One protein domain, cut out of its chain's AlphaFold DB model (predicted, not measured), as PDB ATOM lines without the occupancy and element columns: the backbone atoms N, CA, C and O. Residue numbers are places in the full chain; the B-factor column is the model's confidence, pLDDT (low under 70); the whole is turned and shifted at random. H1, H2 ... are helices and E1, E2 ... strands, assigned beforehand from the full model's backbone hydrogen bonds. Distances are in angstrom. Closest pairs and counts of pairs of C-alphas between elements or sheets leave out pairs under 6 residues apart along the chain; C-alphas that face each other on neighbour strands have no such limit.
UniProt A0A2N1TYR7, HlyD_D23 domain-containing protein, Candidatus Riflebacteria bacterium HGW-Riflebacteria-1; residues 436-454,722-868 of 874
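AT A GLANCE: This is residues 436 to 454 and 722 to 868 of the 874 residues of the protein "HlyD_D23 domain-containing protein" of Candidatus Riflebacteria bacterium HGW-Riflebacteria-1 (UniProt A0A2N1TYR7). Two lobes of strands are joined by a long ribbon: at one end E1, E2, E5, E4, E3 and E6 ring a closed barrel, from which E1 and E6 run on side by side toward a small lobe of short strands, E7 to E12. The hairpin of E10 and E11 pairs with the far end of E6, and E7, E8 and E9 make a small sheet beyond it. The printed part has 166 residues, mostly strand, with one named helix and twelve named strands in the order E1 E2 H1 E3 E4 E5 E6 E7 E8 E9 E10 E11 E12; neighbour strands are antiparallel. It is loose, with a radius of gyration of the C-alphas of 19.7 A, and elongated, spanning 64 by 38 by 29 A.

IN THESE COORDINATES: E1, residues 436 to 450, begins at C-alpha 436 (153.296, 146.333, 187.732), is 41.6 A long and bends by 62 degrees at residue 447. After the cut come E2, residues 723 to 730, 22.6 A, and H1, residues 731 to 734. E3 is residues 742 to 748; E4, residues 752 to 762, is 26.7 A long and bends by 60 degrees at residue 759; E5 is residues 777 to 783. E6, residues 803 to 819, is 37.0 A long, bends by 94 degrees at residue 816 and ends at (149.281, 138.911, 181.692). The short strands are E7, 824 to 826; E8, 831 to 834; E9, 840 to 842; E10, 844 to 848; E11, 854 to 858; and E12, 865 to 867.

HOW THE PARTS SIT: Along E1, E6 lies on one side, with N 438 and O 813 2.8 A apart, and E2 on the other, with N 449 and O 724 at 2.7 A. E2 pairs with E5, N 725 and O 782 at 2.8 A. H1 is at the sheet's level, 0.8 A in height; it is too short for an O i to N i+4 pair, and its one O i to N i+3 pair is not within range. E3, E4 and E5 form a meander, each strand the antiparallel neighbour of the one before; with E6, back beside E3, they form a Greek key. N 745 and O 755 are 2.8 A apart, N 760 and O 781 2.8 A, N 746 and O 805 2.7 A. E6 also pairs with E11, N 819 and O 854 at 2.8 A, and E11 with E10, N 844 and O 858 at 2.9 A. E7, E8 and E9 form a second meander, with N 825 and O 832, and N 833 and O 841, each 2.9 A apart. E12 pairs with no named strand; its closest C-alpha to E8 is Leu 867, 5.4 A from that of Met 834.

THE WHOLE: The C-alphas farthest apart, Ala 454 and Asp 837, are 66.4 A apart. Residues 455 to 721 are not printed; C-alphas 454 and 722 are 13.0 A apart. The links E4 to E5 and E5 to E6 are long. pLDDT is under 70 at residues 451 to 452, 750, 768 to 775 and 786 to 797.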
ATOM      1  N   ARG A 436     151.980 145.715 187.911       88.31
ATOM      2  CA  ARG A 436     153.296 146.333 187.732       88.31
ATOM      3  C   ARG A 436     153.193 147.556 186.823       88.31
ATOM      4  O   ARG A 436     152.268 147.615 186.007       88.31
ATOM      5  N   PRO A 437     154.133 148.509 186.920       86.50
ATOM      6  CA  PRO A 437     154.216 149.586 185.950       86.50
ATOM      7  C   PRO A 437     154.500 149.009 184.561       86.50
ATOM      8  O   PRO A 437     155.385 148.168 184.384       86.50
ATOM      9  N   PHE A 438     153.737 149.460 183.572       84.12
ATOM     10  CA  PHE A 438     153.848 149.051 182.182       84.12
ATOM     11  C   PHE A 438     154.068 150.295 181.328       84.12
ATOM     12  O   PHE A 438     153.152 151.084 181.091       84.12
ATOM     13  N   LYS A 439     155.312 150.493 180.898       86.56
ATOM     14  CA  LYS A 439     155.733 151.652 180.115       86.56
ATOM     15  C   LYS A 439     156.574 151.192 178.939       86.56
ATOM     16  O   LYS A 439     157.497 150.401 179.125       86.56
ATOM     17  N   ARG A 440     156.293 151.728 177.754       87.81
ATOM     18  CA  ARG A 440     157.097 151.485 176.554       87.81
ATOM     19  C   ARG A 440     157.258 152.767 175.752       87.81
ATOM     20  O   ARG A 440     156.303 153.510 175.535       87.81
ATOM     21  N   ILE A 441     158.495 153.005 175.334       89.25
ATOM     22  CA  ILE A 441     158.869 154.048 174.385       89.25
ATOM     23  C   ILE A 441     159.447 153.323 173.173       89.25
ATOM     24  O   ILE A 441     160.179 152.347 173.333       89.25
ATOM     25  N   MET A 442     159.088 153.776 171.980       89.94
ATOM     26  CA  MET A 442     159.609 153.266 170.716       89.94
ATOM     27  C   MET A 442     160.324 154.407 170.004       89.94
ATOM     28  O   MET A 442     159.783 155.510 169.959       89.94
ATOM     29  N   SER A 443     161.503 154.149 169.439       90.06
ATOM     30  CA  SER A 443     162.168 155.102 168.555       90.06
ATOM     31  C   SER A 443     162.234 154.587 167.119       90.06
ATOM     32  O   SER A 443     162.464 153.402 166.876       90.06
ATOM     33  N   VAL A 444     161.964 155.476 166.164       90.62
ATOM     34  CA  VAL A 444     161.920 155.174 164.727       90.62
ATOM     35  C   VAL A 444     162.598 156.302 163.964       90.62
ATOM     36  O   VAL A 444     162.467 157.464 164.330       90.62
ATOM     37  N   THR A 445     163.303 155.991 162.881       89.94
ATOM     38  CA  THR A 445     163.842 157.023 161.986       89.94
ATOM     39  C   THR A 445     162.719 157.643 161.153       89.94
ATOM     40  O   THR A 445     161.956 156.928 160.501       89.94
ATOM     41  N   GLY A 446     162.621 158.969 161.159       87.50
ATOM     42  CA  GLY A 446     161.710 159.738 160.322       87.50
ATOM     43  C   GLY A 446     162.455 160.755 159.467       87.50
ATOM     44  O   GLY A 446     163.435 161.353 159.911       87.50
ATOM     45  N   ASP A 447     161.966 160.973 158.253       86.50
ATOM     46  CA  ASP A 447     162.542 161.926 157.308       86.50
ATOM     47  C   ASP A 447     161.730 163.218 157.293       86.50
ATOM     48  O   ASP A 447     160.499 163.199 157.202       86.50
ATOM     49  N   VAL A 448     162.419 164.355 157.374       83.75
ATOM     50  CA  VAL A 448     161.798 165.681 157.346       83.75
ATOM     51  C   VAL A 448     161.422 166.033 155.909       83.75
ATOM     52  O   VAL A 448     162.275 166.103 155.021       83.75
ATOM     53  N   LYS A 449     160.141 166.303 155.689       80.38
ATOM     54  CA  LYS A 449     159.542 166.766 154.438       80.38
ATOM     55  C   LYS A 449     158.761 168.056 154.679       80.38
ATOM     56  O   LYS A 449     158.523 168.472 155.811       80.38
ATOM     57  N   THR A 450     158.380 168.721 153.602       74.94
ATOM     58  CA  THR A 450     157.482 169.880 153.653       74.94
ATOM     59  C   THR A 450     156.040 169.409 153.574       74.94
ATOM     60  O   THR A 450     155.731 168.575 152.724       74.94
ATOM     61  N   ALA A 451     155.165 169.955 154.421       68.44
ATOM     62  CA  ALA A 451     153.745 169.595 154.444       68.44
ATOM     63  C   ALA A 451     153.043 169.907 153.115       68.44
ATOM     64  O   ALA A 451     152.186 169.159 152.657       68.44
ATOM     65  N   SER A 452     153.439 171.013 152.485       66.94
ATOM     66  CA  SER A 452     152.975 171.413 151.165       66.94
ATOM     67  C   SER A 452     154.161 171.861 150.319       66.94
ATOM     68  O   SER A 452     155.011 172.637 150.767       66.94
ATOM     69  N   ALA A 453     154.222 171.340 149.098       70.75
ATOM     70  CA  ALA A 453     155.140 171.784 148.065       70.75
ATOM     71  C   ALA A 453     154.326 171.979 146.791       70.75
ATOM     72  O   ALA A 453     153.756 171.020 146.266       70.75
ATOM     73  N   ALA A 454     154.258 173.220 146.322       72.94
ATOM     74  CA  ALA A 454     153.585 173.544 145.078       72.94
ATOM     75  C   ALA A 454     154.579 173.371 143.928       72.94
ATOM     76  O   ALA A 454     155.614 174.043 143.886       72.94
ATOM     77  N   ASN A 722     155.548 174.996 157.680       75.00
ATOM     78  CA  ASN A 722     154.894 173.740 158.014       75.00
ATOM     79  C   ASN A 722     155.781 172.560 157.586       75.00
ATOM     80  O   ASN A 722     155.608 171.972 156.517       75.00
ATOM     81  N   LEU A 723     156.763 172.226 158.423       80.81
ATOM     82  CA  LEU A 723     157.567 171.015 158.249       80.81
ATOM     83  C   LEU A 723     156.872 169.810 158.883       80.81
ATOM     84  O   LEU A 723     156.292 169.911 159.968       80.81
ATOM     85  N   GLN A 724     156.997 168.671 158.211       85.62
ATOM     86  CA  GLN A 724     156.468 167.383 158.635       85.62
ATOM     87  C   GLN A 724     157.575 166.342 158.706       85.62
ATOM     88  O   GLN A 724     158.483 166.321 157.882       85.62
ATOM     89  N   VAL A 725     157.493 165.436 159.670       86.50
ATOM     90  CA  VAL A 725     158.355 164.255 159.737       86.50
ATOM     91  C   VAL A 725     157.536 163.042 159.327       86.50
ATOM     92  O   VAL A 725     156.503 162.749 159.923       86.50
ATOM     93  N   HIS A 726     158.008 162.339 158.301       86.75
ATOM     94  CA  HIS A 726     157.420 161.095 157.826       86.75
ATOM     95  C   HIS A 726     158.197 159.934 158.439       86.75
ATOM     96  O   HIS A 726     159.344 159.686 158.069       86.75
ATOM     97  N   ALA A 727     157.574 159.212 159.365       88.69
ATOM     98  CA  ALA A 727     158.145 158.024 159.988       88.69
ATOM     99  C   ALA A 727     157.402 156.766 159.525       88.69
ATOM    100  O   ALA A 727     156.203 156.802 159.253       88.69
ATOM    101  N   LYS A 728     158.105 155.634 159.439       88.62
ATOM    102  CA  LYS A 728     157.501 154.324 159.150       88.62
ATOM    103  C   LYS A 728     157.436 153.511 160.434       88.62
ATOM    104  O   LYS A 728     158.461 153.022 160.898       88.62
ATOM    105  N   VAL A 729     156.248 153.386 161.010       89.19
ATOM    106  CA  VAL A 729     156.033 152.705 162.291       89.19
ATOM    107  C   VAL A 729     155.588 151.265 162.055       89.19
ATOM    108  O   VAL A 729     154.805 151.009 161.149       89.19
ATOM    109  N   SER A 730     156.070 150.319 162.862       87.75
ATOM    110  CA  SER A 730     155.618 148.922 162.801       87.75
ATOM    111  C   SER A 730     154.126 148.795 163.137       87.75
ATOM    112  O   SER A 730     153.617 149.475 164.030       87.75
ATOM    113  N   GLU A 731     153.430 147.875 162.472       84.69
ATOM    114  CA  GLU A 731     152.028 147.552 162.757       84.69
ATOM    115  C   GLU A 731     151.740 147.150 164.206       84.69
ATOM    116  O   GLU A 731     150.640 147.396 164.700       84.69
ATOM    117  N   MET A 732     152.719 146.584 164.915       84.50
ATOM    118  CA  MET A 732     152.547 146.210 166.322       84.50
ATOM    119  C   MET A 732     152.347 147.431 167.224       84.50
ATOM    120  O   MET A 732     151.614 147.368 168.214       84.50
ATOM    121  N   ASP A 733     152.977 148.548 166.861       88.06
ATOM    122  CA  ASP A 733     153.069 149.738 167.700       88.06
ATOM    123  C   ASP A 733     152.082 150.836 167.272       88.06
ATOM    124  O   ASP A 733     151.642 151.628 168.108       88.06
ATOM    125  N   VAL A 734     151.658 150.853 166.000       85.44
ATOM    126  CA  VAL A 734     150.799 151.912 165.435       85.44
ATOM    127  C   VAL A 734     149.466 152.080 166.171       85.44
ATOM    128  O   VAL A 734     148.976 153.195 166.316       85.44
ATOM    129  N   LYS A 735     148.891 150.995 166.704       84.69
ATOM    130  CA  LYS A 735     147.597 151.015 167.411       84.69
ATOM    131  C   LYS A 735     147.592 151.863 168.688       84.69
ATOM    132  O   LYS A 735     146.523 152.202 169.196       84.69
ATOM    133  N   PHE A 736     148.772 152.177 169.222       87.06
ATOM    134  CA  PHE A 736     148.937 153.038 170.393       87.06
ATOM    135  C   PHE A 736     149.101 154.514 170.036       87.06
ATOM    136  O   PHE A 736     149.062 155.349 170.931       87.06
ATOM    137  N   ILE A 737     149.279 154.824 168.754       89.00
ATOM    138  CA  ILE A 737     149.536 156.169 168.259       89.00
ATOM    139  C   ILE A 737     148.224 156.739 167.732       89.00
ATOM    140  O   ILE A 737     147.584 156.158 166.852       89.00
ATOM    141  N   LYS A 738     147.818 157.893 168.256       87.25
ATOM    142  CA  LYS A 738     146.623 158.610 167.816       87.25
ATOM    143  C   LYS A 738     146.994 159.970 167.228       87.25
ATOM    144  O   LYS A 738     147.951 160.598 167.685       87.25
ATOM    145  N   PRO A 739     146.219 160.466 166.248       86.81
ATOM    146  CA  PRO A 739     146.313 161.860 165.838       86.81
ATOM    147  C   PRO A 739     146.179 162.792 167.052       86.81
ATOM    148  O   PRO A 739     145.267 162.637 167.866       86.81
ATOM    149  N   GLY A 740     147.100 163.743 167.176       84.44
ATOM    150  CA  GLY A 740     147.217 164.695 168.281       84.44
ATOM    151  C   GLY A 740     148.228 164.321 169.372       84.44
ATOM    152  O   GLY A 740     148.532 165.181 170.202       84.44
ATOM    153  N   ASP A 741     148.767 163.098 169.379       87.19
ATOM    154  CA  ASP A 741     149.753 162.672 170.380       87.19
ATOM    155  C   ASP A 741     151.063 163.468 170.273       87.19
ATOM    156  O   ASP A 741     151.548 163.757 169.178       87.19
ATOM    157  N   GLU A 742     151.653 163.809 171.423       87.56
ATOM    158  CA  GLU A 742     152.945 164.498 171.502       87.56
ATOM    159  C   GLU A 742     154.099 163.485 171.441       87.56
ATOM    160  O   GLU A 742     154.169 162.539 172.230       87.56
ATOM    161  N   VAL A 743     155.022 163.702 170.507       91.06
ATOM    162  CA  VAL A 743     156.206 162.871 170.264       91.06
ATOM    163  C   VAL A 743     157.474 163.696 170.429       91.06
ATOM    164  O   VAL A 743     157.466 164.918 170.276       91.06
ATOM    165  N   LYS A 744     158.591 163.038 170.735       89.94
ATOM    166  CA  LYS A 744     159.882 163.708 170.903       89.94
ATOM    167  C   LYS A 744     160.777 163.428 169.700       89.94
ATOM    168  O   LYS A 744     161.184 162.297 169.463       89.94
ATOM    169  N   LEU A 745     161.096 164.473 168.949       87.69
ATOM    170  CA  LEU A 745     161.979 164.445 167.789       87.69
ATOM    171  C   LEU A 745     163.417 164.705 168.240       87.69
ATOM    172  O   LEU A 745     163.711 165.752 168.810       87.69
ATOM    173  N   VAL A 746     164.325 163.773 167.983       87.12
ATOM    174  CA  VAL A 746     165.747 163.851 168.324       87.12
ATOM    175  C   VAL A 746     166.558 163.989 167.040       87.12
ATOM    176  O   VAL A 746     166.614 163.085 166.207       87.12
ATOM    177  N   LEU A 747     167.220 165.132 166.878       83.75
ATOM    178  CA  LEU A 747     168.052 165.413 165.712       83.75
ATOM    179  C   LEU A 747     169.520 165.127 166.055       83.75
ATOM    180  O   LEU A 747     170.130 165.814 166.881       83.75
ATOM    181  N   LYS A 748     170.080 164.083 165.436       73.94
ATOM    182  CA  LYS A 748     171.462 163.620 165.641       73.94
ATOM    183  C   LYS A 748     172.403 164.303 164.640       73.94
ATOM    184  O   LYS A 748     172.716 163.745 163.596       73.94
ATOM    185  N   GLY A 749     172.806 165.536 164.952       70.12
ATOM    186  CA  GLY A 749     173.813 166.299 164.198       70.12
ATOM    187  C   GLY A 749     175.132 166.446 164.970       70.12
ATOM    188  O   GLY A 749     175.538 165.541 165.691       70.12
ATOM    189  N   ALA A 750     175.775 167.618 164.874       60.66
ATOM    190  CA  ALA A 750     176.971 167.954 165.666       60.66
ATOM    191  C   ALA A 750     176.699 168.044 167.185       60.66
ATOM    192  O   ALA A 750     177.601 167.847 167.996       60.66
ATOM    193  N   SER A 751     175.452 168.320 167.574       70.25
ATOM    194  CA  SER A 751     174.947 168.238 168.946       70.25
ATOM    195  C   SER A 751     173.576 167.557 168.943       70.25
ATOM    196  O   SER A 751     172.771 167.775 168.033       70.25
ATOM    197  N   VAL A 752     173.313 166.712 169.946       78.12
ATOM    198  CA  VAL A 752     172.012 166.046 170.115       78.12
ATOM    199  C   VAL A 752     171.021 167.064 170.672       78.12
ATOM    200  O   VAL A 752     171.192 167.551 171.790       78.12
ATOM    201  N   ARG A 753     169.991 167.393 169.891       82.31
ATOM    202  CA  ARG A 753     168.906 168.306 170.284       82.31
ATOM    203  C   ARG A 753     167.568 167.580 170.197       82.31
ATOM    204  O   ARG A 753     167.377 166.766 169.296       82.31
ATOM    205  N   SER A 754     166.659 167.873 171.127       83.44
ATOM    206  CA  SER A 754     165.317 167.285 171.159       83.44
ATOM    207  C   SER A 754     164.228 168.346 171.076       83.44
ATOM    208  O   SER A 754     164.300 169.344 171.792       83.44
ATOM    209  N   PHE A 755     163.206 168.089 170.270       84.81
ATOM    210  CA  PHE A 755     162.097 168.992 169.986       84.81
ATOM    211  C   PHE A 755     160.762 168.257 170.140       84.81
ATOM    212  O   PHE A 755     160.705 167.057 169.868       84.81
ATOM    213  N   PRO A 756     159.691 168.932 170.579       86.00
ATOM    214  CA  PRO A 756     158.355 168.351 170.550       86.00
ATOM    215  C   PRO A 756     157.818 168.310 169.110       86.00
ATOM    216  O   PRO A 756     158.075 169.217 168.319       86.00
ATOM    217  N   GLY A 757     157.057 167.271 168.786       86.75
ATOM    218  CA  GLY A 757     156.253 167.152 167.571       86.75
ATOM    219  C   GLY A 757     154.871 166.592 167.902       86.75
ATOM    220  O   GLY A 757     154.665 166.052 168.990       86.75
ATOM    221  N   TRP A 758     153.924 166.709 166.976       88.69
ATOM    222  CA  TRP A 758     152.550 166.231 167.154       88.69
ATOM    223  C   TRP A 758     152.142 165.324 166.007       88.69
ATOM    224  O   TRP A 758     152.343 165.660 164.845       88.69
ATOM    225  N   VAL A 759     151.555 164.172 166.311       88.50
ATOM    226  CA  VAL A 759     151.063 163.255 165.278       88.50
ATOM    227  C   VAL A 759     149.912 163.920 164.525       88.50
ATOM    228  O   VAL A 759     148.868 164.198 165.107       88.50
ATOM    229  N   SER A 760     150.098 164.168 163.235       83.75
ATOM    230  CA  SER A 760     149.102 164.790 162.358       83.75
ATOM    231  C   SER A 760     148.124 163.747 161.837       83.75
ATOM    232  O   SER A 760     146.909 163.844 162.014       83.75
ATOM    233  N   SER A 761     148.672 162.684 161.249       83.12
ATOM    234  CA  SER A 761     147.901 161.595 160.672       83.12
ATOM    235  C   SER A 761     148.656 160.272 160.761       83.12
ATOM    236  O   SER A 761     149.887 160.209 160.825       83.12
ATOM    237  N   VAL A 762     147.880 159.195 160.782       85.06
ATOM    238  CA  VAL A 762     148.355 157.813 160.796       85.06
ATOM    239  C   VAL A 762     147.780 157.145 159.554       85.06
ATOM    240  O   VAL A 762     146.577 157.237 159.311       85.06
ATOM    241  N   GLY A 763     148.631 156.513 158.746       79.50
ATOM    242  CA  GLY A 763     148.207 155.815 157.538       79.50
ATOM    243  C   GLY A 763     147.143 154.756 157.833       79.50
ATOM    244  O   GLY A 763     147.187 154.083 158.857       79.50
ATOM    245  N   MET A 764     146.184 154.603 156.922       75.31
ATOM    246  CA  MET A 764     145.059 153.672 157.097       75.31
ATOM    247  C   MET A 764     145.301 152.285 156.498       75.31
ATOM    248  O   MET A 764     144.457 151.400 156.628       75.31
ATOM    249  N   VAL A 765     146.439 152.104 155.827       79.38
ATOM    250  CA  VAL A 765     146.858 150.850 155.200       79.38
ATOM    251  C   VAL A 765     148.273 150.540 155.656       79.38
ATOM    252  O   VAL A 765     149.147 151.411 155.611       79.38
ATOM    253  N   ALA A 766     148.496 149.301 156.079       80.00
ATOM    254  CA  ALA A 766     149.830 148.808 156.371       80.00
ATOM    255  C   ALA A 766     150.486 148.308 155.078       80.00
ATOM    256  O   ALA A 766     149.855 147.667 154.242       80.00
ATOM    257  N   VAL A 767     151.756 148.650 154.881       76.44
ATOM    258  CA  VAL A 767     152.505 148.266 153.684       76.44
ATOM    259  C   VAL A 767     153.476 147.161 154.065       76.44
ATOM    260  O   VAL A 767     154.402 147.376 154.850       76.44
ATOM    261  N   THR A 768     153.274 145.976 153.499       66.88
ATOM    262  CA  THR A 768     154.152 144.816 153.659       66.88
ATOM    263  C   THR A 768     155.093 144.706 152.461       66.88
ATOM    264  O   THR A 768     154.682 144.744 151.302       66.88
ATOM    265  N   ASN A 769     156.393 144.545 152.716       64.50
ATOM    266  CA  ASN A 769     157.346 144.197 151.663       64.50
ATOM    267  C   ASN A 769     157.685 142.706 151.746       64.50
ATOM    268  O   ASN A 769     158.653 142.291 152.389       64.50
ATOM    269  N   PHE A 770     156.886 141.881 151.066       52.50
ATOM    270  CA  PHE A 770     157.057 140.424 151.071       52.50
ATOM    271  C   PHE A 770     158.420 139.962 150.539       52.50
ATOM    272  O   PHE A 770     158.891 138.891 150.921       52.50
ATOM    273  N   LYS A 771     159.093 140.769 149.702       51.91
ATOM    274  CA  LYS A 771     160.416 140.431 149.150       51.91
ATOM    275  C   LYS A 771     161.512 140.411 150.218       51.91
ATOM    276  O   LYS A 771     162.450 139.631 150.102       51.91
ATOM    277  N   THR A 772     161.397 141.241 151.253       51.28
ATOM    278  CA  THR A 772     162.403 141.376 152.319       51.28
ATOM    279  C   THR A 772     162.014 140.656 153.614       51.28
ATOM    280  O   THR A 772     162.778 140.718 154.574       51.28
ATOM    281  N   ARG A 773     160.862 139.957 153.653       56.47
ATOM    282  CA  ARG A 773     160.259 139.368 154.873       56.47
ATOM    283  C   ARG A 773     160.184 140.360 156.047       56.47
ATOM    284  O   ARG A 773     160.304 139.958 157.200       56.47
ATOM    285  N   GLN A 774     160.038 141.646 155.742       61.38
ATOM    286  CA  GLN A 774     159.900 142.693 156.749       61.38
ATOM    287  C   GLN A 774     158.450 142.770 157.223       61.38
ATOM    288  O   GLN A 774     157.528 142.545 156.436       61.38
ATOM    289  N   ASP A 775     158.271 143.094 158.500       67.56
ATOM    290  CA  ASP A 775     156.952 143.291 159.097       67.56
ATOM    291  C   ASP A 775     156.239 144.494 158.467       67.56
ATOM    292  O   ASP A 775     156.880 145.397 157.913       67.56
ATOM    293  N   ALA A 776     154.904 144.500 158.529       77.94
ATOM    294  CA  ALA A 776     154.121 145.576 157.939       77.94
ATOM    295  C   ALA A 776     154.423 146.907 158.641       77.94
ATOM    296  O   ALA A 776     154.483 146.989 159.873       77.94
ATOM    297  N   VAL A 777     154.596 147.965 157.849       85.00
ATOM    298  CA  VAL A 777     154.821 149.321 158.359       85.00
ATOM    299  C   VAL A 777     153.705 150.257 157.925       85.00
ATOM    300  O   VAL A 777     153.228 150.204 156.793       85.00
ATOM    301  N   ILE A 778     153.310 151.148 158.826       86.44
ATOM    302  CA  ILE A 778     152.323 152.193 158.594       86.44
ATOM    303  C   ILE A 778     153.064 153.536 158.563       86.44
ATOM    304  O   ILE A 778     153.837 153.836 159.480       86.44
ATOM    305  N   PRO A 779     152.859 154.366 157.529       85.06
ATOM    306  CA  PRO A 779     153.395 155.719 157.521       85.06
ATOM    307  C   PRO A 779     152.668 156.587 158.558       85.06
ATOM    308  O   PRO A 779     151.440 156.645 158.576       85.06
ATOM    309  N   VAL A 780     153.424 157.286 159.399       87.06
ATOM    310  CA  VAL A 780     152.923 158.263 160.375       87.06
ATOM    311  C   VAL A 780     153.510 159.627 160.035       87.06
ATOM    312  O   VAL A 780     154.722 159.753 159.845       87.06
ATOM    313  N   ILE A 781     152.647 160.637 159.947       86.81
ATOM    314  CA  ILE A 781     153.020 162.021 159.647       86.81
ATOM    315  C   ILE A 781     152.956 162.825 160.941       86.81
ATOM    316  O   ILE A 781     151.957 162.783 161.661       86.81
ATOM    317  N   ILE A 782     154.024 163.557 161.240       87.88
ATOM    318  CA  ILE A 782     154.175 164.340 162.468       87.88
ATOM    319  C   ILE A 782     154.397 165.800 162.092       87.88
ATOM    320  O   ILE A 782     155.366 166.110 161.403       87.88
ATOM    321  N   ASP A 783     153.541 166.689 162.580       85.06
ATOM    322  CA  ASP A 783     153.686 168.132 162.430       85.06
ATOM    323  C   ASP A 783     154.625 168.697 163.506       85.06
ATOM    324  O   ASP A 783     154.572 168.323 164.681       85.06
ATOM    325  N   LEU A 784     155.475 169.647 163.113       79.00
ATOM    326  CA  LEU A 784     156.327 170.411 164.037       79.00
ATOM    327  C   LEU A 784     155.635 171.680 164.571       79.00
ATOM    328  O   LEU A 784     156.205 172.432 165.367       79.00
ATOM    329  N   VAL A 785     154.404 171.932 164.125       74.94
ATOM    330  CA  VAL A 785     153.572 173.054 164.564       74.94
ATOM    331  C   VAL A 785     152.672 172.579 165.694       74.94
ATOM    332  O   VAL A 785     151.973 171.578 165.561       74.94
ATOM    333  N   SER A 786     152.648 173.314 166.806       69.44
ATOM    334  CA  SER A 786     151.768 172.937 167.907       69.44
ATOM    335  C   SER A 786     150.296 173.211 167.565       69.44
ATOM    336  O   SER A 786     149.939 174.367 167.304       69.44
ATOM    337  N   PRO A 787     149.400 172.213 167.685       61.75
ATOM    338  CA  PRO A 787     147.973 172.385 167.409       61.75
ATOM    339  C   PRO A 787     147.259 173.298 168.422       61.75
ATOM    340  O   PRO A 787     146.149 173.750 168.167       61.75
ATOM    341  N   LYS A 788     147.873 173.593 169.582       61.44
ATOM    342  CA  LYS A 788     147.249 174.377 170.669       61.44
ATOM    343  C   LYS A 788     147.515 175.880 170.607       61.44
ATOM    344  O   LYS A 788     146.761 176.649 171.194       61.44
ATOM    345  N   ASN A 789     148.607 176.310 169.980       60.22
ATOM    346  CA  ASN A 789     149.027 177.716 169.989       60.22
ATOM    347  C   ASN A 789     149.617 178.200 168.653       60.22
ATOM    348  O   ASN A 789     150.016 179.362 168.574       60.22
ATOM    349  N   GLY A 790     149.692 177.340 167.627       58.31
ATOM    350  CA  GLY A 790     150.193 177.681 166.290       58.31
ATOM    351  C   GLY A 790     151.665 178.102 166.247       58.31
ATOM    352  O   GLY A 790     152.138 178.559 165.211       58.31
ATOM    353  N   LYS A 791     152.402 177.987 167.362       57.00
ATOM    354  CA  LYS A 791     153.817 178.355 167.424       57.00
ATOM    355  C   LYS A 791     154.669 177.203 166.905       57.00
ATOM    356  O   LYS A 791     154.557 176.068 167.368       57.00
ATOM    357  N   THR A 792     155.549 177.529 165.971       58.97
ATOM    358  CA  THR A 792     156.598 176.660 165.447       58.97
ATOM    359  C   THR A 792     157.810 176.700 166.372       58.97
ATOM    360  O   THR A 792     158.453 177.734 166.532       58.97
ATOM    361  N   ALA A 793     158.154 175.567 166.983       56.22
ATOM    362  CA  ALA A 793     159.434 175.393 167.671       56.22
ATOM    363  C   ALA A 793     160.462 174.812 166.684       56.22
ATOM    364  O   ALA A 793     161.011 173.737 166.903       56.22
ATOM    365  N   ILE A 794     160.659 175.492 165.550       60.41
ATOM    366  CA  ILE A 794     161.537 175.021 164.476       60.41
ATOM    367  C   ILE A 794     162.909 175.681 164.637       60.41
ATOM    368  O   ILE A 794     163.040 176.902 164.600       60.41
ATOM    369  N   ASP A 795     163.937 174.857 164.820       66.06
ATOM    370  CA  ASP A 795     165.342 175.257 164.731       66.06
ATOM    371  C   ASP A 795     165.784 175.218 163.256       66.06
ATOM    372  O   ASP A 795     165.336 174.359 162.495       66.06
ATOM    373  N   ALA A 796     166.709 176.092 162.847       66.25
ATOM    374  CA  ALA A 796     167.257 176.153 161.482       66.25
ATOM    375  C   ALA A 796     167.952 174.847 161.021       66.25
ATOM    376  O   ALA A 796     168.339 174.711 159.856       66.25
ATOM    377  N   ALA A 797     168.138 173.900 161.946       67.81
ATOM    378  CA  ALA A 797     168.639 172.556 161.693       67.81
ATOM    379  C   ALA A 797     167.610 171.600 161.060       67.81
ATOM    380  O   ALA A 797     168.026 170.625 160.439       67.81
ATOM    381  N   PHE A 798     166.303 171.860 161.180       72.75
ATOM    382  CA  PHE A 798     165.284 171.093 160.460       72.75
ATOM    383  C   PHE A 798     165.173 171.613 159.032       72.75
ATOM    384  O   PHE A 798     164.475 172.584 158.754       72.75
ATOM    385  N   ARG A 799     165.893 170.962 158.120       74.38
ATOM    386  CA  ARG A 799     165.801 171.218 156.680       74.38
ATOM    387  C   ARG A 799     165.145 170.027 155.984       74.38
ATOM    388  O   ARG A 799     165.392 168.894 156.412       74.38
ATOM    389  N   PRO A 800     164.354 170.246 154.921       75.06
ATOM    390  CA  PRO A 800     163.838 169.156 154.097       75.06
ATOM    391  C   PRO A 800     164.968 168.204 153.675       75.06
ATOM    392  O   PRO A 800     166.039 168.656 153.272       75.06
ATOM    393  N   GLY A 801     164.750 166.896 153.827       75.06
ATOM    394  CA  GLY A 801     165.748 165.850 153.571       75.06
ATOM    395  C   GLY A 801     166.630 165.471 154.769       75.06
ATOM    396  O   GLY A 801     167.437 164.553 154.656       75.06
ATOM    397  N   THR A 802     166.488 166.129 155.924       83.19
ATOM    398  CA  THR A 802     167.174 165.708 157.159       83.19
ATOM    399  C   THR A 802     166.450 164.514 157.778       83.19
ATOM    400  O   THR A 802     165.230 164.552 157.919       83.19
ATOM    401  N   SER A 803     167.178 163.485 158.214       85.62
ATOM    402  CA  SER A 803     166.600 162.402 159.019       85.62
ATOM    403  C   SER A 803     166.704 162.721 160.511       85.62
ATOM    404  O   SER A 803     167.718 163.229 160.998       85.62
ATOM    405  N   CYS A 804     165.657 162.406 161.261       87.75
ATOM    406  CA  CYS A 804     165.597 162.539 162.712       87.75
ATOM    407  C   CYS A 804     165.091 161.243 163.347       87.75
ATOM    408  O   CYS A 804     164.426 160.435 162.705       87.75
ATOM    409  N   GLU A 805     165.417 161.027 164.613       90.12
ATOM    410  CA  GLU A 805     164.846 159.934 165.393       90.12
ATOM    411  C   GLU A 805     163.576 160.426 166.087       90.12
ATOM    412  O   GLU A 805     163.574 161.467 166.734       90.12
ATOM    413  N   VAL A 806     162.484 159.688 165.943       91.31
ATOM    414  CA  VAL A 806     161.185 159.995 166.535       91.31
ATOM    415  C   VAL A 806     160.937 159.039 167.690       91.31
ATOM    416  O   VAL A 806     160.766 157.842 167.474       91.31
ATOM    417  N   GLU A 807     160.886 159.565 168.910       91.75
ATOM    418  CA  GLU A 807     160.518 158.829 170.118       91.75
ATOM    419  C   GLU A 807     159.007 158.958 170.376       91.75
ATOM    420  O   GLU A 807     158.500 160.026 170.735       91.75
ATOM    421  N   PHE A 808     158.289 157.846 170.233       90.69
ATOM    422  CA  PHE A 808     156.873 157.712 170.561       90.69
ATOM    423  C   PHE A 808     156.698 157.153 171.971       90.69
ATOM    424  O   PHE A 808     157.219 156.085 172.312       90.69
ATOM    425  N   LYS A 809     155.899 157.838 172.790       90.00
ATOM    426  CA  LYS A 809     155.449 157.328 174.086       90.00
ATOM    427  C   LYS A 809     154.164 156.513 173.887       90.00
ATOM    428  O   LYS A 809     153.078 157.066 173.984       90.00
ATOM    429  N   LEU A 810     154.295 155.211 173.620       87.25
ATOM    430  CA  LEU A 810     153.155 154.339 173.288       87.25
ATOM    431  C   LEU A 810     152.159 154.213 174.452       87.25
ATOM    432  O   LEU A 810     150.959 154.401 174.293       87.25
ATOM    433  N   TYR A 811     152.656 153.894 175.646       86.62
ATOM    434  CA  TYR A 811     151.846 153.814 176.860       86.62
ATOM    435  C   TYR A 811     152.717 153.966 178.107       86.62
ATOM    436  O   TYR A 811     153.905 153.634 178.114       86.62
ATOM    437  N   ASP A 812     152.109 154.476 179.174       88.50
ATOM    438  CA  ASP A 812     152.730 154.681 180.484       88.50
ATOM    439  C   ASP A 812     151.661 154.474 181.558       88.50
ATOM    440  O   ASP A 812     150.943 155.396 181.948       88.50
ATOM    441  N   LEU A 813     151.475 153.213 181.937       88.19
ATOM    442  CA  LEU A 813     150.515 152.787 182.944       88.19
ATOM    443  C   LEU A 813     151.284 152.512 184.242       88.19
ATOM    444  O   LEU A 813     152.004 151.517 184.303       88.19
ATOM    445  N   PRO A 814     151.158 153.350 185.285       83.69
ATOM    446  CA  PRO A 814     151.927 153.177 186.520       83.69
ATOM    447  C   PRO A 814     151.508 151.929 187.311       83.69
ATOM    448  O   PRO A 814     152.327 151.364 188.029       83.69
ATOM    449  N   ASP A 815     150.259 151.482 187.147       87.88
ATOM    450  CA  ASP A 815     149.704 150.306 187.815       87.88
ATOM    451  C   ASP A 815     148.772 149.530 186.865       87.88
ATOM    452  O   ASP A 815     147.613 149.902 186.664       87.88
ATOM    453  N   ALA A 816     149.287 148.472 186.231       87.44
ATOM    454  CA  ALA A 816     148.548 147.638 185.284       87.44
ATOM    455  C   ALA A 816     148.664 146.152 185.644       87.44
ATOM    456  O   ALA A 816     149.748 145.669 185.976       87.44
ATOM    457  N   LEU A 817     147.552 145.412 185.555       90.12
ATOM    458  CA  LEU A 817     147.549 143.964 185.757       90.12
ATOM    459  C   LEU A 817     148.171 143.278 184.534       90.12
ATOM    460  O   LEU A 817     147.605 143.318 183.439       90.12
ATOM    461  N   HIS A 818     149.354 142.692 184.721       89.38
ATOM    462  CA  HIS A 818     150.129 142.087 183.640       89.38
ATOM    463  C   HIS A 818     149.764 140.617 183.429       89.38
ATOM    464  O   HIS A 818     149.765 139.825 184.371       89.38
ATOM    465  N   LEU A 819     149.518 140.265 182.169       89.44
ATOM    466  CA  LEU A 819     149.281 138.911 181.692       89.44
ATOM    467  C   LEU A 819     150.418 138.499 180.746       89.44
ATOM    468  O   LEU A 819     150.575 139.101 179.681       89.44
ATOM    469  N   PRO A 820     151.230 137.485 181.085       88.44
ATOM    470  CA  PRO A 820     152.211 136.942 180.152       88.44
ATOM    471  C   PRO A 820     151.543 136.412 178.880       88.44
ATOM    472  O   PRO A 820     150.462 135.830 178.945       88.44
ATOM    473  N   PHE A 821     152.204 136.563 177.732       84.69
ATOM    474  CA  PHE A 821     151.690 136.087 176.442       84.69
ATOM    475  C   PHE A 821     151.360 134.587 176.452       84.69
ATOM    476  O   PHE A 821     150.344 134.166 175.906       84.69
ATOM    477  N   ASP A 822     152.183 133.805 177.157       86.81
ATOM    478  CA  ASP A 822     152.016 132.365 177.357       86.81
ATOM    479  C   ASP A 822     150.701 131.983 178.068       86.81
ATOM    480  O   ASP A 822     150.313 130.823 178.015       86.81
ATOM    481  N   ALA A 823     150.014 132.913 178.741       87.38
ATOM    482  CA  ALA A 823     148.729 132.663 179.409       87.38
ATOM    483  C   ALA A 823     147.504 133.006 178.540       87.38
ATOM    484  O   ALA A 823     146.370 132.765 178.957       87.38
ATOM    485  N   ILE A 824     147.705 133.595 177.357       88.69
ATOM    486  CA  ILE A 824     146.611 134.060 176.502       88.69
ATOM    487  C   ILE A 824     146.055 132.884 175.693       88.69
ATOM    488  O   ILE A 824     146.769 132.251 174.907       88.69
ATOM    489  N   VAL A 825     144.753 132.641 175.836       88.00
ATOM    490  CA  VAL A 825     143.973 131.728 174.996       88.00
ATOM    491  C   VAL A 825     143.087 132.572 174.077       88.00
ATOM    492  O   VAL A 825     142.012 133.014 174.493       88.00
ATOM    493  N   PRO A 826     143.520 132.855 172.838       84.00
ATOM    494  CA  PRO A 826     142.698 133.603 171.903       84.00
ATOM    495  C   PRO A 826     141.642 132.664 171.296       84.00
ATOM    496  O   PRO A 826     141.986 131.689 170.629       84.00
ATOM    497  N   LEU A 827     140.356 132.942 171.528       83.50
ATOM    498  CA  LEU A 827     139.241 132.298 170.824       83.50
ATOM    499  C   LEU A 827     138.667 133.271 169.786       83.50
ATOM    500  O   LEU A 827     138.925 134.475 169.832       83.50
ATOM    501  N   ALA A 828     137.861 132.758 168.855       73.69
ATOM    502  CA  ALA A 828     137.244 133.580 167.810       73.69
ATOM    503  C   ALA A 828     136.238 134.619 168.355       73.69
ATOM    504  O   ALA A 828     136.027 135.663 167.746       73.69
ATOM    505  N   THR A 829     135.609 134.336 169.502       76.38
ATOM    506  CA  THR A 829     134.552 135.173 170.098       76.38
ATOM    507  C   THR A 829     135.015 135.989 171.303       76.38
ATOM    508  O   THR A 829     134.440 137.039 171.580       76.38
ATOM    509  N   ALA A 830     136.033 135.523 172.029       81.62
ATOM    510  CA  ALA A 830     136.545 136.163 173.236       81.62
ATOM    511  C   ALA A 830     138.013 135.792 173.473       81.62
ATOM    512  O   ALA A 830     138.494 134.761 173.005       81.62
ATOM    513  N   THR A 831     138.723 136.602 174.249       85.69
ATOM    514  CA  THR A 831     140.033 136.213 174.771       85.69
ATOM    515  C   THR A 831     139.855 135.627 176.168       85.69
ATOM    516  O   THR A 831     139.162 136.203 177.004       85.69
ATOM    517  N   CYS A 832     140.462 134.472 176.426       89.19
ATOM    518  CA  CYS A 832     140.346 133.767 177.698       89.19
ATOM    519  C   CYS A 832     141.720 133.542 178.336       89.19
ATOM    520  O   CYS A 832     142.760 133.592 177.674       89.19
ATOM    521  N   VAL A 833     141.707 133.247 179.630       88.88
ATOM    522  CA  VAL A 833     142.831 132.650 180.359       88.88
ATOM    523  C   VAL A 833     142.400 131.297 180.903       88.88
ATOM    524  O   VAL A 833     141.223 131.082 181.198       88.88
ATOM    525  N   MET A 834     143.350 130.376 181.025       89.19
ATOM    526  CA  MET A 834     143.091 129.066 181.609       89.19
ATOM    527  C   MET A 834     143.409 129.099 183.106       89.19
ATOM    528  O   MET A 834     144.539 129.402 183.496       89.19
ATOM    529  N   LEU A 835     142.426 128.792 183.948       89.19
ATOM    530  CA  LEU A 835     142.615 128.663 185.393       89.19
ATOM    531  C   LEU A 835     143.284 127.317 185.751       89.19
ATOM    532  O   LEU A 835     143.288 126.391 184.936       89.19
ATOM    533  N   PRO A 836     143.856 127.158 186.962       85.31
ATOM    534  CA  PRO A 836     144.493 125.908 187.390       85.31
ATOM    535  C   PRO A 836     143.551 124.695 187.407       85.31
ATOM    536  O   PRO A 836     144.007 123.559 187.294       85.31
ATOM    537  N   ASP A 837     142.241 124.924 187.522       86.25
ATOM    538  CA  ASP A 837     141.180 123.915 187.415       86.25
ATOM    539  C   ASP A 837     140.812 123.566 185.958       86.25
ATOM    540  O   ASP A 837     139.897 122.776 185.719       86.25
ATOM    541  N   ARG A 838     141.555 124.119 184.987       83.75
ATOM    542  CA  ARG A 838     141.385 123.951 183.537       83.75
ATOM    543  C   ARG A 838     140.066 124.503 182.997       83.75
ATOM    544  O   ARG A 838     139.629 124.100 181.918       83.75
ATOM    545  N   GLN A 839     139.440 125.433 183.716       87.81
ATOM    546  CA  GLN A 839     138.323 126.206 183.188       87.81
ATOM    547  C   GLN A 839     138.825 127.429 182.416       87.81
ATOM    548  O   GLN A 839     139.774 128.108 182.818       87.81
ATOM    549  N   LEU A 840     138.165 127.715 181.292       88.31
ATOM    550  CA  LEU A 840     138.405 128.926 180.517       88.31
ATOM    551  C   LEU A 840     137.619 130.080 181.130       88.31
ATOM    552  O   LEU A 840     136.389 130.081 181.112       88.31
ATOM    553  N   GLN A 841     138.337 131.079 181.626       89.12
ATOM    554  CA  GLN A 841     137.749 132.317 182.112       89.12
ATOM    555  C   GLN A 841     137.898 133.402 181.038       89.12
ATOM    556  O   GLN A 841     139.029 133.695 180.638       89.12
ATOM    557  N   PRO A 842     136.799 134.007 180.551       89.44
ATOM    558  CA  PRO A 842     136.877 135.125 179.620       89.44
ATOM    559  C   PRO A 842     137.448 136.353 180.328       89.44
ATOM    560  O   PRO A 842     137.043 136.696 181.440       89.44
ATOM    561  N   VAL A 843     138.396 137.017 179.674       89.44
ATOM    562  CA  VAL A 843     139.084 138.196 180.197       89.44
ATOM    563  C   VAL A 843     139.083 139.270 179.125       89.44
ATOM    564  O   VAL A 843     139.424 139.033 177.968       89.44
ATOM    565  N   GLU A 844     138.731 140.486 179.517       87.06
ATOM    566  CA  GLU A 844     138.817 141.636 178.638       87.06
ATOM    567  C   GLU A 844     140.247 142.176 178.673       87.06
ATOM    568  O   GLU A 844     140.728 142.671 179.697       87.06
ATOM    569  N   ILE A 845     140.953 142.066 177.552       87.25
ATOM    570  CA  ILE A 845     142.311 142.587 177.409       87.25
ATOM    571  C   ILE A 845     142.240 144.022 176.893       87.25
ATOM    572  O   ILE A 845     141.637 144.295 175.858       87.25
ATOM    573  N   LYS A 846     142.902 144.942 177.601       84.62
ATOM    574  CA  LYS A 846     143.018 146.343 177.189       84.62
ATOM    575  C   LYS A 846     143.852 146.466 175.913       84.62
ATOM    576  O   LYS A 846     143.471 147.194 175.004       84.62
ATOM    577  N   PHE A 847     144.996 145.782 175.878       84.31
ATOM    578  CA  PHE A 847     145.836 145.568 174.696       84.31
ATOM    579  C   PHE A 847     146.910 144.509 174.986       84.31
ATOM    580  O   PHE A 847     147.301 144.321 176.142       84.31
ATOM    581  N   SER A 848     147.437 143.871 173.940       84.25
ATOM    582  CA  SER A 848     148.719 143.148 173.974       84.25
ATOM    583  C   SER A 848     149.790 143.923 173.217       84.25
ATOM    584  O   SER A 848     149.497 144.468 172.162       84.25
ATOM    585  N   ASP A 849     151.021 144.003 173.714       76.75
ATOM    586  CA  ASP A 849     152.111 144.699 173.007       76.75
ATOM    587  C   ASP A 849     152.960 143.767 172.121       76.75
ATOM    588  O   ASP A 849     153.940 144.215 171.531       76.75
ATOM    589  N   GLY A 850     152.602 142.476 172.065       73.44
ATOM    590  CA  GLY A 850     153.281 141.441 171.277       73.44
ATOM    591  C   GLY A 850     154.651 141.004 171.811       73.44
ATOM    592  O   GLY A 850     155.149 139.962 171.396       73.44
ATOM    593  N   LEU A 851     155.239 141.744 172.758       75.06
ATOM    594  CA  LEU A 851     156.609 141.537 173.239       75.06
ATOM    595  C   LEU A 851     156.672 141.264 174.744       75.06
ATOM    596  O   LEU A 851     157.231 140.258 175.175       75.06
ATOM    597  N   ASN A 852     156.099 142.147 175.563       76.12
ATOM    598  CA  ASN A 852     156.170 142.075 177.022       76.12
ATOM    599  C   ASN A 852     154.902 141.481 177.653       76.12
ATOM    600  O   ASN A 852     154.894 141.238 178.864       76.12
ATOM    601  N   GLY A 853     153.847 141.235 176.871       81.94
ATOM    602  CA  GLY A 853     152.607 140.564 177.272       81.94
ATOM    603  C   GLY A 853     151.363 141.427 177.048       81.94
ATOM    604  O   GLY A 853     151.363 142.362 176.251       81.94
ATOM    605  N   ALA A 854     150.289 141.118 177.766       85.69
ATOM    606  CA  ALA A 854     149.024 141.837 177.699       85.69
ATOM    607  C   ALA A 854     148.681 142.549 179.010       85.69
ATOM    608  O   ALA A 854     149.098 142.148 180.099       85.69
ATOM    609  N   VAL A 855     147.902 143.622 178.891       88.12
ATOM    610  CA  VAL A 855     147.318 144.349 180.019       88.12
ATOM    611  C   VAL A 855     145.846 143.985 180.120       88.12
ATOM    612  O   VAL A 855     145.087 144.188 179.173       88.12
ATOM    613  N   ILE A 856     145.432 143.481 181.276       88.44
ATOM    614  CA  ILE A 856     144.036 143.117 181.533       88.44
ATOM    615  C   ILE A 856     143.233 144.375 181.883       88.44
ATOM    616  O   ILE A 856     143.659 145.175 182.720       88.44
ATOM    617  N   ALA A 857     142.077 144.549 181.242       86.12
ATOM    618  CA  ALA A 857     141.091 145.568 181.588       86.12
ATOM    619  C   ALA A 857     140.144 145.067 182.688       86.12
ATOM    620  O   ALA A 857     139.989 145.737 183.709       86.12
ATOM    621  N   SER A 858     139.531 143.895 182.493       85.50
ATOM    622  CA  SER A 858     138.533 143.324 183.401       85.50
ATOM    623  C   SER A 858     138.429 141.795 183.243       85.50
ATOM    624  O   SER A 858     138.950 141.230 182.283       85.50
ATOM    625  N   GLY A 859     137.780 141.109 184.190       83.94
ATOM    626  CA  GLY A 859     137.453 139.677 184.084       83.94
ATOM    627  C   GLY A 859     138.261 138.733 184.978       83.94
ATOM    628  O   GLY A 859     137.830 137.600 185.167       83.94
ATOM    629  N   ILE A 860     139.370 139.180 185.579       87.94
ATOM    630  CA  ILE A 860     140.134 138.408 186.573       87.94
ATOM    631  C   ILE A 860     140.855 139.330 187.569       87.94
ATOM    632  O   ILE A 860     141.359 140.392 187.194       87.94
ATOM    633  N   ASP A 861     140.896 138.924 188.838       86.38
ATOM    634  CA  ASP A 861     141.468 139.722 189.923       86.38
ATOM    635  C   ASP A 861     142.995 139.602 190.023       86.38
ATOM    636  O   ASP A 861     143.617 138.606 189.637       86.38
ATOM    637  N   ALA A 862     143.619 140.630 190.602       83.44
ATOM    638  CA  ALA A 862     145.044 140.605 190.914       83.44
ATOM    639  C   ALA A 862     145.363 139.502 191.941       83.44
ATOM    640  O   ALA A 862     144.662 139.337 192.935       83.44
ATOM    641  N   GLY A 863     146.444 138.757 191.713       83.75
ATOM    642  CA  GLY A 863     146.868 137.628 192.543       83.75
ATOM    643  C   GLY A 863     146.309 136.266 192.117       83.75
ATOM    644  O   GLY A 863     146.813 135.249 192.604       83.75
ATOM    645  N   ALA A 864     145.344 136.219 191.189       87.50
ATOM    646  CA  ALA A 864     144.843 134.969 190.623       87.50
ATOM    647  C   ALA A 864     145.964 134.189 189.913       87.50
ATOM    648  O   ALA A 864     146.832 134.775 189.256       87.50
ATOM    649  N   ALA A 865     145.959 132.864 190.068       88.38
ATOM    650  CA  ALA A 865     146.864 131.976 189.349       88.38
ATOM    651  C   ALA A 865     146.251 131.611 187.992       88.38
ATOM    652  O   ALA A 865     145.070 131.286 187.929       88.38
ATOM    653  N   VAL A 866     147.050 131.647 186.929       90.56
ATOM    654  CA  VAL A 866     146.668 131.217 185.575       90.56
ATOM    655  C   VAL A 866     147.706 130.241 185.032       90.56
ATOM    656  O   VAL A 866     148.894 130.345 185.359       90.56
ATOM    657  N   LEU A 867     147.267 129.291 184.209       90.06
ATOM    658  CA  LEU A 867     148.147 128.360 183.513       90.06
ATOM    659  C   LEU A 867     148.870 129.062 182.358       90.06
ATOM    660  O   LEU A 867     148.333 129.952 181.700       90.06
ATOM    661  N   LEU A 868     150.107 128.643 182.126       87.88
ATOM    662  CA  LEU A 868     150.949 129.056 181.013       87.88
ATOM    663  C   LEU A 868     151.088 127.892 180.038       87.88
ATOM    664  O   LEU A 868     151.219 126.742 180.456       87.88
TER     665      LEU A 868